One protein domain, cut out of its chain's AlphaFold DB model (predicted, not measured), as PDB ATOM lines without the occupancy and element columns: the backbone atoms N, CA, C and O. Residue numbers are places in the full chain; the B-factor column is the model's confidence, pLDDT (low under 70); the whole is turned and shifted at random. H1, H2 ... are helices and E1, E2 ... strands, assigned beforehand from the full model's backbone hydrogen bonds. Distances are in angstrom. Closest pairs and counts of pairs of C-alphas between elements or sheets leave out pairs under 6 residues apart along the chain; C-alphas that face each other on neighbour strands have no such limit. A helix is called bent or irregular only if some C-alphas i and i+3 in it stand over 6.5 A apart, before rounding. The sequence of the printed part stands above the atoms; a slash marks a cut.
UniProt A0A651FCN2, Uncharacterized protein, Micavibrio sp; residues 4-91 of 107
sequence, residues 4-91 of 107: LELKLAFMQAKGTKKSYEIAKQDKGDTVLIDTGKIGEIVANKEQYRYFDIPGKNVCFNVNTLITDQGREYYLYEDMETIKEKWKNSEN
ATOM      1  N   LEU A   4       1.691   2.188  -2.344       81.56
ATOM      2  CA  LEU A   4       2.684   3.163  -2.735       81.56
ATOM      3  C   LEU A   4       3.824   2.453  -3.461       81.56
ATOM      4  O   LEU A   4       4.370   1.458  -2.983       81.56
ATOM      5  N   GLU A   5       4.145   2.968  -4.641       84.44
ATOM      6  CA  GLU A   5       5.263   2.508  -5.451       84.44
ATOM      7  C   GLU A   5       6.512   3.321  -5.109       84.44
ATOM      8  O   GLU A   5       6.555   4.522  -5.402       84.44
ATOM      9  N   LEU A   6       7.510   2.674  -4.502       83.00
ATOM     10  CA  LEU A   6       8.767   3.303  -4.100       83.00
ATOM     11  C   LEU A   6       9.962   2.724  -4.840       83.00
ATOM     12  O   LEU A   6      10.090   1.506  -4.963       83.00
ATOM     13  N   LYS A   7      10.885   3.591  -5.260       83.25
ATOM     14  CA  LYS A   7      12.171   3.147  -5.814       83.25
ATOM     15  C   LYS A   7      13.185   2.928  -4.703       83.25
ATOM     16  O   LYS A   7      13.445   3.833  -3.904       83.25
ATOM     17  N   LEU A   8      13.802   1.752  -4.687       82.81
ATOM     18  CA  LEU A   8      14.831   1.421  -3.711       82.81
ATOM     19  C   LEU A   8      16.202   1.975  -4.109       82.81
ATOM     20  O   LEU A   8      16.572   2.001  -5.279       82.81
ATOM     21  N   ALA A   9      16.990   2.392  -3.125       79.75
ATOM     22  CA  ALA A   9      18.398   2.692  -3.324       79.75
ATOM     23  C   ALA A   9      19.212   1.395  -3.229       79.75
ATOM     24  O   ALA A   9      19.236   0.743  -2.185       79.75
ATOM     25  N   PHE A  10      19.925   1.049  -4.302       75.25
ATOM     26  CA  PHE A  10      20.975   0.036  -4.242       75.25
ATOM     27  C   PHE A  10      22.294   0.702  -3.876       75.25
ATOM     28  O   PHE A  10      22.816   1.543  -4.613       75.25
ATOM     29  N   MET A  11      22.823   0.314  -2.722       76.12
ATOM     30  CA  MET A  11      24.085   0.821  -2.203       76.12
ATOM     31  C   MET A  11      25.167  -0.219  -2.464       76.12
ATOM     32  O   MET A  11      25.032  -1.371  -2.055       76.12
ATOM     33  N   GLN A  12      26.242   0.181  -3.139       73.31
ATOM     34  CA  GLN A  12      27.436  -0.640  -3.280       73.31
ATOM     35  C   GLN A  12      28.645   0.163  -2.822       73.31
ATOM     36  O   GLN A  12      28.945   1.220  -3.377       73.31
ATOM     37  N   ALA A  13      29.380  -0.360  -1.848       70.00
ATOM     38  CA  ALA A  13      30.694   0.174  -1.543       70.00
ATOM     39  C   ALA A  13      31.711  -0.355  -2.566       70.00
ATOM     40  O   ALA A  13      31.825  -1.565  -2.776       70.00
ATOM     41  N   LYS A  14      32.454   0.549  -3.203       67.12
ATOM     42  CA  LYS A  14      33.594   0.236  -4.069       67.12
ATOM     43  C   LYS A  14      34.828   0.925  -3.507       67.12
ATOM     44  O   LYS A  14      34.771   2.091  -3.136       67.12
ATOM     45  N   GLY A  15      35.957   0.229  -3.440       62.34
ATOM     46  CA  GLY A  15      37.203   0.869  -3.028       62.34
ATOM     47  C   GLY A  15      38.241  -0.071  -2.444       62.34
ATOM     48  O   GLY A  15      38.138  -1.293  -2.529       62.34
ATOM     49  N   THR A  16      39.265   0.535  -1.854       61.16
ATOM     50  CA  THR A  16      40.414  -0.138  -1.241       61.16
ATOM     51  C   THR A  16      40.406   0.060   0.273       61.16
ATOM     52  O   THR A  16      39.724   0.941   0.781       61.16
ATOM     53  N   LYS A  17      41.249  -0.675   1.019       58.72
ATOM     54  CA  LYS A  17      41.385  -0.516   2.484       58.72
ATOM     55  C   LYS A  17      41.582   0.929   2.988       58.72
ATOM     56  O   LYS A  17      41.301   1.195   4.164       58.72
ATOM     57  N   LYS A  18      42.078   1.822   2.120       58.50
ATOM     58  CA  LYS A  18      42.441   3.218   2.407       58.50
ATOM     59  C   LYS A  18      41.383   4.247   1.983       58.50
ATOM     60  O   LYS A  18      41.340   5.310   2.589       58.50
ATOM     61  N   SER A  19      40.544   3.948   0.992       57.50
ATOM     62  CA  SER A  19      39.470   4.835   0.529       57.50
ATOM     63  C   SER A  19      38.337   4.018  -0.083       57.50
ATOM     64  O   SER A  19      38.570   3.128  -0.905       57.50
ATOM     65  N   TYR A  20      37.110   4.328   0.322       63.50
ATOM     66  CA  TYR A  20      35.905   3.702  -0.201       63.50
ATOM     67  C   TYR A  20      34.950   4.784  -0.661       63.50
ATOM     68  O   TYR A  20      34.784   5.799   0.011       63.50
ATOM     69  N   GLU A  21      34.315   4.534  -1.791       65.62
ATOM     70  CA  GLU A  21      33.214   5.321  -2.302       65.62
ATOM     71  C   GLU A  21      31.952   4.468  -2.223       65.62
ATOM     72  O   GLU A  21      31.960   3.273  -2.536       65.62
ATOM     73  N   ILE A  22      30.860   5.075  -1.781       67.19
ATOM     74  CA  ILE A  22      29.557   4.428  -1.794       67.19
ATOM     75  C   ILE A  22      28.862   4.893  -3.058       67.19
ATOM     76  O   ILE A  22      28.348   6.007  -3.130       67.19
ATOM     77  N   ALA A  23      28.864   4.028  -4.064       63.56
ATOM     78  CA  ALA A  23      28.130   4.282  -5.283       63.56
ATOM     79  C   ALA A  23      26.654   3.939  -5.039       63.56
ATOM     80  O   ALA A  23      26.300   2.777  -4.806       63.56
ATOM     81  N   LYS A  24      25.790   4.955  -5.116       63.19
ATOM     82  CA  LYS A  24      24.341   4.775  -5.261       63.19
ATOM     83  C   LYS A  24      24.094   4.343  -6.707       63.19
ATOM     84  O   LYS A  24      24.326   5.127  -7.624       63.19
ATOM     85  N   GLN A  25      23.692   3.094  -6.938       62.81
ATOM     86  CA  GLN A  25      23.385   2.637  -8.295       62.81
ATOM     87  C   GLN A  25      21.943   2.990  -8.666       62.81
ATOM     88  O   GLN A  25      20.998   2.623  -7.966       62.81
ATOM     89  N   ASP A  26      21.783   3.680  -9.795       54.25
ATOM     90  CA  ASP A  26      20.500   4.182 -10.296       54.25
ATOM     91  C   ASP A  26      19.744   3.132 -11.131       54.25
ATOM     92  O   ASP A  26      19.497   3.299 -12.326       54.25
ATOM     93  N   LYS A  27      19.449   1.986 -10.505       53.12
ATOM     94  CA  LYS A  27      18.603   0.904 -11.048       53.12
ATOM     95  C   LYS A  27      17.847   0.177  -9.935       53.12
ATOM     96  O   LYS A  27      17.839  -1.048  -9.877       53.12
ATOM     97  N   GLY A  28      17.274   0.942  -9.013       59.84
ATOM     98  CA  GLY A  28      16.511   0.394  -7.901       59.84
ATOM     99  C   GLY A  28      15.390  -0.536  -8.342       59.84
ATOM    100  O   GLY A  28      14.630  -0.191  -9.245       59.84
ATOM    101  N   ASP A  29      15.253  -1.671  -7.660       70.19
ATOM    102  CA  ASP A  29      13.993  -2.405  -7.653       70.19
ATOM    103  C   ASP A  29      12.877  -1.485  -7.146       70.19
ATOM    104  O   ASP A  29      13.068  -0.659  -6.243       70.19
ATOM    105  N   THR A  30      11.696  -1.643  -7.726       77.19
ATOM    106  CA  THR A  30      10.486  -1.014  -7.218       77.19
ATOM    107  C   THR A  30       9.900  -1.888  -6.118       77.19
ATOM    108  O   THR A  30       9.653  -3.077  -6.326       77.19
ATOM    109  N   VAL A  31       9.620  -1.296  -4.961       79.00
ATOM    110  CA  VAL A  31       8.836  -1.942  -3.912       79.00
ATOM    111  C   VAL A  31       7.424  -1.367  -3.897       79.00
ATOM    112  O   VAL A  31       7.220  -0.154  -3.930       79.00
ATOM    113  N   LEU A  32       6.440  -2.260  -3.854       82.12
ATOM    114  CA  LEU A  32       5.041  -1.921  -3.632       82.12
ATOM    115  C   LEU A  32       4.735  -2.150  -2.155       82.12
ATOM    116  O   LEU A  32       4.811  -3.284  -1.676       82.12
ATOM    117  N   ILE A  33       4.413  -1.080  -1.433       80.94
ATOM    118  CA  ILE A  33       4.132  -1.138   0.005       80.94
ATOM    119  C   ILE A  33       2.709  -0.652   0.246       80.94
ATOM    120  O   ILE A  33       2.311   0.407  -0.234       80.94
ATOM    121  N   ASP A  34       1.934  -1.448   0.980       84.56
ATOM    122  CA  ASP A  34       0.634  -1.014   1.484       84.56
ATOM    123  C   ASP A  34       0.845   0.151   2.451       84.56
ATOM    124  O   ASP A  34       1.627   0.031   3.398       84.56
ATOM    125  N   THR A  35       0.154   1.265   2.224       83.94
ATOM    126  CA  THR A  35       0.288   2.462   3.058       83.94
ATOM    127  C   THR A  35      -0.048   2.184   4.520       83.94
ATOM    128  O   THR A  35       0.543   2.805   5.396       83.94
ATOM    129  N   GLY A  36      -0.916   1.204   4.800       84.19
ATOM    130  CA  GLY A  36      -1.246   0.780   6.163       84.19
ATOM    131  C   GLY A  36      -0.112   0.064   6.903       84.19
ATOM    132  O   GLY A  36      -0.209  -0.115   8.110       84.19
ATOM    133  N   LYS A  37       0.957  -0.341   6.204       86.62
ATOM    134  CA  LYS A  37       2.148  -0.987   6.789       86.62
ATOM    135  C   LYS A  37       3.325  -0.030   6.955       86.62
ATOM    136  O   LYS A  37       4.395  -0.444   7.396       86.62
ATOM    137  N   ILE A  38       3.176   1.230   6.551       87.19
ATOM    138  CA  ILE A  38       4.225   2.241   6.696       87.19
ATOM    139  C   ILE A  38       4.171   2.768   8.131       87.19
ATOM    140  O   ILE A  38       3.154   3.315   8.544       87.19
ATOM    141  N   GLY A  39       5.259   2.593   8.881       88.00
ATOM    142  CA  GLY A  39       5.403   3.157  10.222       88.00
ATOM    143  C   GLY A  39       5.933   4.586  10.157       88.00
ATOM    144  O   GLY A  39       5.289   5.517  10.629       88.00
ATOM    145  N   GLU A  40       7.090   4.770   9.520       90.88
ATOM    146  CA  GLU A  40       7.730   6.079   9.376       90.88
ATOM    147  C   GLU A  40       8.572   6.188   8.094       90.88
ATOM    148  O   GLU A  40       9.023   5.193   7.521       90.88
ATOM    149  N   ILE A  41       8.797   7.427   7.644       89.62
ATOM    150  CA  ILE A  41       9.705   7.758   6.541       89.62
ATOM    151  C   ILE A  41      10.690   8.814   7.043       89.62
ATOM    152  O   ILE A  41      10.299   9.929   7.384       89.62
ATOM    153  N   VAL A  42      11.975   8.463   7.070       91.44
ATOM    154  CA  VAL A  42      13.048   9.283   7.641       91.44
ATOM    155  C   VAL A  42      13.953   9.802   6.530       91.44
ATOM    156  O   VAL A  42      14.465   9.036   5.710       91.44
ATOM    157  N   ALA A  43      14.160  11.119   6.499       90.88
ATOM    158  CA  ALA A  43      15.061  11.760   5.548       90.88
ATOM    159  C   ALA A  43      16.516  11.585   5.988       90.88
ATOM    160  O   ALA A  43      16.821  11.816   7.156       90.88
ATOM    161  N   ASN A  44      17.407  11.245   5.051       87.56
ATOM    162  CA  ASN A  44      18.859  11.189   5.281       87.56
ATOM    163  C   ASN A  44      19.267  10.437   6.567       87.56
ATOM    164  O   ASN A  44      20.186  10.861   7.265       87.56
ATOM    165  N   LYS A  45      18.580   9.333   6.885       89.62
ATOM    166  CA  LYS A  45      18.885   8.518   8.064       89.62
ATOM    167  C   LYS A  45      20.298   7.954   7.938       89.62
ATOM    168  O   LYS A  45      20.633   7.378   6.900       89.62
ATOM    169  N   GLU A  46      21.088   8.102   8.998       88.25
ATOM    170  CA  GLU A  46      22.425   7.523   9.095       88.25
ATOM    171  C   GLU A  46      22.338   5.996   9.224       88.25
ATOM    172  O   GLU A  46      21.557   5.459  10.015       88.25
ATOM    173  N   GLN A  47      23.112   5.286   8.410       84.56
ATOM    174  CA  GLN A  47      23.083   3.836   8.271       84.56
ATOM    175  C   GLN A  47      24.495   3.267   8.359       84.56
ATOM    176  O   GLN A  47      25.413   3.737   7.686       84.56
ATOM    177  N   TYR A  48      24.638   2.198   9.144       81.81
ATOM    178  CA  TYR A  48      25.881   1.452   9.309       81.81
ATOM    179  C   TYR A  48      25.704   0.052   8.726       81.81
ATOM    180  O   TYR A  48      24.928  -0.753   9.245       81.81
ATOM    181  N   ARG A  49      26.410  -0.259   7.635       75.00
ATOM    182  CA  ARG A  49      26.364  -1.597   7.020       75.00
ATOM    183  C   ARG A  49      27.755  -2.158   6.782       75.00
ATOM    184  O   ARG A  49      28.689  -1.445   6.411       75.00
ATOM    185  N   TYR A  50      27.832  -3.476   6.935       63.94
ATOM    186  CA  TYR A  50      28.900  -4.283   6.371       63.94
ATOM    187  C   TYR A  50      28.635  -4.433   4.877       63.94
ATOM    188  O   TYR A  50      27.632  -5.017   4.470       63.94
ATOM    189  N   PHE A  51      29.523  -3.877   4.068       67.75
ATOM    190  CA  PHE A  51      29.663  -4.287   2.674       67.75
ATOM    191  C   PHE A  51      30.710  -5.407   2.598       67.75
ATOM    192  O   PHE A  51      31.300  -5.744   3.627       67.75
ATOM    193  N   ASP A  52      30.992  -5.945   1.404       61.56
ATOM    194  CA  ASP A  52      32.067  -6.930   1.135       61.56
ATOM    195  C   ASP A  52      33.488  -6.351   1.336       61.56
ATOM    196  O   ASP A  52      34.441  -6.620   0.605       61.56
ATOM    197  N   ILE A  53      33.637  -5.505   2.345       61.59
ATOM    198  CA  ILE A  53      34.856  -4.893   2.816       61.59
ATOM    199  C   ILE A  53      35.185  -5.572   4.150       61.59
ATOM    200  O   ILE A  53      34.542  -5.287   5.166       61.59
ATOM    201  N   PRO A  54      36.198  -6.451   4.188       60.28
ATOM    202  CA  PRO A  54      36.554  -7.166   5.404       60.28
ATOM    203  C   PRO A  54      36.889  -6.212   6.559       60.28
ATOM    204  O   PRO A  54      37.836  -5.424   6.473       60.28
ATOM    205  N   GLY A  55      36.131  -6.322   7.653       61.94
ATOM    206  CA  GLY A  55      36.457  -5.726   8.951       61.94
ATOM    207  C   GLY A  55      36.174  -4.230   9.115       61.94
ATOM    208  O   GLY A  55      36.751  -3.628  10.019       61.94
ATOM    209  N   LYS A  56      35.329  -3.606   8.280       65.00
ATOM    210  CA  LYS A  56      34.940  -2.195   8.461       65.00
ATOM    211  C   LYS A  56      33.442  -1.960   8.282       65.00
ATOM    212  O   LYS A  56      32.838  -2.452   7.333       65.00
ATOM    213  N   ASN A  57      32.888  -1.137   9.171       69.56
ATOM    214  CA  ASN A  57      31.564  -0.544   9.015       69.56
ATOM    215  C   ASN A  57      31.667   0.686   8.118       69.56
ATOM    216  O   ASN A  57      32.568   1.509   8.289       69.56
ATOM    217  N   VAL A  58      30.735   0.810   7.181       72.19
ATOM    218  CA  VAL A  58      30.601   2.001   6.347       72.19
ATOM    219  C   VAL A  58      29.369   2.770   6.807       72.19
ATOM    220  O   VAL A  58      28.302   2.174   6.959       72.19
ATOM    221  N   CYS A  59      29.545   4.074   7.029       78.56
ATOM    222  CA  CYS A  59      28.484   5.000   7.406       78.56
ATOM    223  C   CYS A  59      27.996   5.785   6.178       78.56
ATOM    224  O   CYS A  59      28.817   6.254   5.385       78.56
ATOM    225  N   PHE A  60      26.680   5.911   6.007       81.62
ATOM    226  CA  PHE A  60      26.061   6.702   4.943       81.62
ATOM    227  C   PHE A  60      24.684   7.222   5.328       81.62
ATOM    228  O   PHE A  60      24.006   6.632   6.159       81.62
ATOM    229  N   ASN A  61      24.245   8.281   4.646       86.25
ATOM    230  CA  ASN A  61      22.923   8.868   4.838       86.25
ATOM    231  C   ASN A  61      22.029   8.558   3.637       86.25
ATOM    232  O   ASN A  61      22.417   8.796   2.492       86.25
ATOM    233  N   VAL A  62      20.831   8.027   3.889       86.75
ATOM    234  CA  VAL A  62      19.852   7.719   2.838       86.75
ATOM    235  C   VAL A  62      18.425   7.895   3.348       86.75
ATOM    236  O   VAL A  62      18.127   7.649   4.520       86.75
ATOM    237  N   ASN A  63      17.515   8.307   2.466       88.88
ATOM    238  CA  ASN A  63      16.089   8.282   2.778       88.88
ATOM    239  C   ASN A  63      15.674   6.842   3.090       88.88
ATOM    240  O   ASN A  63      16.040   5.920   2.364       88.88
ATOM    241  N   THR A  64      14.949   6.630   4.183       89.62
ATOM    242  CA  THR A  64      14.618   5.286   4.668       89.62
ATOM    243  C   THR A  64      13.140   5.211   5.025       89.62
ATOM    244  O   THR A  64      12.652   6.043   5.784       89.62
ATOM    245  N   LEU A  65      12.435   4.208   4.501       90.88
ATOM    246  CA  LEU A  65      11.107   3.821   4.979       90.88
ATOM    247  C   LEU A  65      11.245   2.713   6.010       90.88
ATOM    248  O   LEU A  65      11.994   1.763   5.794       90.88
ATOM    249  N   ILE A  66      10.485   2.812   7.089       91.06
ATOM    250  CA  ILE A  66      10.439   1.828   8.162       91.06
ATOM    251  C   ILE A  66       8.986   1.373   8.284       91.06
ATOM    252  O   ILE A  66       8.070   2.187   8.408       91.06
ATOM    253  N   THR A  67       8.754   0.069   8.166       89.88
ATOM    254  CA  THR A  67       7.406  -0.496   8.292       89.88
ATOM    255  C   THR A  67       6.963  -0.552   9.751       89.88
ATOM    256  O   THR A  67       7.790  -0.526  10.658       89.88
ATOM    257  N   ASP A  68       5.670  -0.751   9.977       90.19
ATOM    258  CA  ASP A  68       5.082  -1.091  11.282       90.19
ATOM    259  C   ASP A  68       5.779  -2.282  11.979       90.19
ATOM    260  O   ASP A  68       5.940  -2.301  13.196       90.19
ATOM    261  N   GLN A  69       6.263  -3.252  11.200       90.44
ATOM    262  CA  GLN A  69       7.044  -4.405  11.669       90.44
ATOM    263  C   GLN A  69       8.548  -4.122  11.884       90.44
ATOM    264  O   GLN A  69       9.314  -5.051  12.133       90.44
ATOM    265  N   GLY A  70       8.999  -2.872  11.737       89.69
ATOM    266  CA  GLY A  70      10.402  -2.478  11.909       89.69
ATOM    267  C   GLY A  70      11.328  -2.839  10.741       89.69
ATOM    268  O   GLY A  70      12.549  -2.799  10.885       89.69
ATOM    269  N   ARG A  71      10.788  -3.206   9.570       89.56
ATOM    270  CA  ARG A  71      11.599  -3.488   8.380       89.56
ATOM    271  C   ARG A  71      11.992  -2.190   7.692       89.56
ATOM    272  O   ARG A  71      11.132  -1.378   7.368       89.56
ATOM    273  N   GLU A  72      13.280  -2.041   7.399       90.19
ATOM    274  CA  GLU A  72      13.813  -0.853   6.731       90.19
ATOM    275  C   GLU A  72      14.005  -1.065   5.223       90.19
ATOM    276  O   GLU A  72      14.512  -2.103   4.785       90.19
ATOM    277  N   TYR A  73      13.652  -0.048   4.440       87.44
ATOM    278  CA  TYR A  73      13.885   0.040   3.003       87.44
ATOM    279  C   TYR A  73      14.617   1.336   2.680       87.44
ATOM    280  O   TYR A  73      14.148   2.424   3.012       87.44
ATOM    281  N   TYR A  74      15.753   1.226   1.997       88.31
ATOM    282  CA  TYR A  74      16.496   2.388   1.522       88.31
ATOM    283  C   TYR A  74      15.830   2.921   0.266       88.31
ATOM    284  O   TYR A  74      15.623   2.176  -0.687       88.31
ATOM    285  N   LEU A  75      15.491   4.201   0.263       86.62
ATOM    286  CA  LEU A  75      14.749   4.852  -0.802       86.62
ATOM    287  C   LEU A  75      15.694   5.674  -1.670       86.62
ATOM    288  O   LEU A  75      16.530   6.435  -1.179       86.62
ATOM    289  N   TYR A  76      15.547   5.525  -2.983       84.31
ATOM    290  CA  TYR A  76      16.257   6.356  -3.944       84.31
ATOM    291  C   TYR A  76      15.590   7.721  -4.104       84.31
ATOM    292  O   TYR A  76      16.297   8.708  -4.310       84.31
ATOM    293  N   GLU A  77      14.261   7.744  -4.026       82.19
ATOM    294  CA  GLU A  77      13.435   8.917  -4.296       82.19
ATOM    295  C   GLU A  77      13.696  10.039  -3.295       82.19
ATOM    296  O   GLU A  77      14.016   9.813  -2.121       82.19
ATOM    297  N   ASP A  78      13.572  11.265  -3.788       84.94
ATOM    298  CA  ASP A  78      13.615  12.442  -2.945       84.94
ATOM    299  C   ASP A  78      12.383  12.491  -2.029       84.94
ATOM    300  O   ASP A  78      11.342  11.870  -2.265       84.94
ATOM    301  N   MET A  79      12.528  13.235  -0.938       86.81
ATOM    302  CA  MET A  79      11.510  13.286   0.103       86.81
ATOM    303  C   MET A  79      10.219  13.968  -0.369       86.81
ATOM    304  O   MET A  79       9.148  13.660   0.151       86.81
ATOM    305  N   GLU A  80      10.295  14.887  -1.333       88.50
ATOM    306  CA  GLU A  80       9.121  15.600  -1.846       88.50
ATOM    307  C   GLU A  80       8.259  14.661  -2.692       88.50
ATOM    308  O   GLU A  80       7.063  14.536  -2.424       88.50
ATOM    309  N   THR A  81       8.881  13.896  -3.591       87.31
ATOM    310  CA  THR A  81       8.230  12.848  -4.384       87.31
ATOM    311  C   THR A  81       7.557  11.809  -3.492       87.31
ATOM    312  O   THR A  81       6.407  11.430  -3.730       87.31
ATOM    313  N   ILE A  82       8.232  11.355  -2.430       85.19
ATOM    314  CA  ILE A  82       7.658  10.375  -1.495       85.19
ATOM    315  C   ILE A  82       6.428  10.956  -0.787       85.19
ATOM    316  O   ILE A  82       5.390  10.297  -0.720       85.19
ATOM    317  N   LYS A  83       6.515  12.197  -0.288       84.38
ATOM    318  CA  LYS A  83       5.396  12.881   0.379       84.38
ATOM    319  C   LYS A  83       4.216  13.100  -0.562       84.38
ATOM    320  O   LYS A  83       3.073  12.881  -0.165       84.38
ATOM    321  N   GLU A  84       4.478  13.501  -1.802       86.94
ATOM    322  CA  GLU A  84       3.445  13.683  -2.819       86.94
ATOM    323  C   GLU A  84       2.747  12.355  -3.136       86.94
ATOM    324  O   GLU A  84       1.516  12.270  -3.098       86.94
ATOM    325  N   LYS A  85       3.521  11.288  -3.371       83.00
ATOM    326  CA  LYS A  85       2.986   9.936  -3.573       83.00
ATOM    327  C   LYS A  85       2.170   9.467  -2.380       83.00
ATOM    328  O   LYS A  85       1.108   8.888  -2.589       83.00
ATOM    329  N   TRP A  86       2.615   9.739  -1.154       81.56
ATOM    330  CA  TRP A  86       1.888   9.349   0.053       81.56
ATOM    331  C   TRP A  86       0.547  10.074   0.145       81.56
ATOM    332  O   TRP A  86      -0.492   9.413   0.180       81.56
ATOM    333  N   LYS A  87       0.542  11.404   0.023       82.19
ATOM    334  CA  LYS A  87      -0.685  12.214  -0.007       82.19
ATOM    335  C   LYS A  87      -1.666  11.752  -1.094       82.19
ATOM    336  O   LYS A  87      -2.875  11.718  -0.883       82.19
ATOM    337  N   ASN A  88      -1.150  11.372  -2.262       77.81
ATOM    338  CA  ASN A  88      -1.965  10.877  -3.370       77.81
ATOM    339  C   ASN A  88      -2.439   9.428  -3.165       77.81
ATOM    340  O   ASN A  88      -3.520   9.061  -3.633       77.81
ATOM    341  N   SER A  89      -1.645   8.604  -2.478       73.56
ATOM    342  CA  SER A  89      -1.952   7.199  -2.212       73.56
ATOM    343  C   SER A  89      -3.118   7.051  -1.247       73.56
ATOM    344  O   SER A  89      -3.979   6.227  -1.516       73.56
ATOM    345  N   GLU A  90      -3.259   7.912  -0.231       64.94
ATOM    346  CA  GLU A  90      -4.419   7.900   0.683       64.94
ATOM    347  C   GLU A  90      -5.772   7.889  -0.059       64.94
ATOM    348  O   GLU A  90      -6.750   7.333   0.438       64.94
ATOM    349  N   ASN A  91      -5.806   8.396  -1.299       58.03
ATOM    350  CA  ASN A  91      -6.997   8.479  -2.142       58.03
ATOM    351  C   ASN A  91      -7.067   7.474  -3.312       58.03
ATOM    352  O   ASN A  91      -8.062   7.480  -4.043       58.03
TER     353      ASN A  91
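What this domain is: This is residues 4 to 91 of the 107 residues of an uncharacterized protein of Micavibrio sp (UniProt A0A651FCN2). Two long ribbons of strand run along a rod, with few contacts between them: one is the bent hairpin of E5 and E6, and the other is E1 running on into E2, with E4 beside E1 and E3 beside E2. The short strand E7, paired with E6, reaches from that hairpin to the place where E1 gives way to E2, and H1 lies beside E1 toward the end of the rod away from the E2 and E3 hairpin. The printed part has 88 residues with seven named strands and then one named helix, and is mostly strand. The largest sheet, in the order E5, E6, E7, is antiparallel, as are the pairs E1 with E4 and E2 with E3. The whole is only just compact, close to loose, with a radius of gyration of the C-alphas of 14.4 A, and its spans of 50 by 25 by 18 A only just make a rod.

How they stand to each other: E5, residues 38 to 50, E6, residues 57 to 67, and E7, residues 72 to 75, form a meander, each strand the antiparallel neighbour of the one before. This sheet is strongly twisted; E5 bends by 93 degrees at residue 43 and E6 by 85 degrees at residue 61. In the hairpin of E5 and E6, N 42 and O 64 are 2.8 A apart, within hydrogen-bond range; in that of E6 and E7, N 73 and O 65 are 2.8 A apart. E1, residues 4 to 7, comes closest to E7 at the C-alphas of Lys 7 and Leu 75, 5.9 A apart. E1 is antiparallel to E4, residues 30 to 34, with N 6 and O 31 2.9 A apart. E1 runs on into E2, residues 10 to 16, at 18 degrees. E2 and E3, residues 19 to 25, are an antiparallel hairpin, with N 14 and O 21 2.8 A apart. The closest C-alphas of E3 and E6, those of Ile 22 and Phe 60, are 7.9 A apart, while E3 and E5 are apart. H1, residues 79 to 89, only grazes the three-stranded sheet, with its residues 79 to 83. The closest C-alphas of H1 and E1, those of Ser 89 and Leu 4, are 6.2 A apart. In H1 every O i to N i+4 pair is within hydrogen-bond range.

Where its parts are: E1 begins at C-alpha 4, (2.684, 3.163, -2.735). E2 is 19.7 A long and E3 18.5 A. E4 is 13.1 A long. E5, the longest strand by residues, measures 25.5 A, and E6 24.2 A from C-alpha 57 at (31.564, -0.544, 9.015). H1 is 15.0 A long and ends at C-alpha 89, (-1.952, 7.199, -2.212).

The domain as a whole: The two C-alphas farthest apart, those of Lys 18 and Asn 91, are 49.9 A apart. The printed part has no cut and no long link. The mean pLDDT of the printed part is 77.9, and residues 14 to 28, 50 to 57 and 90 to 91 are under 70.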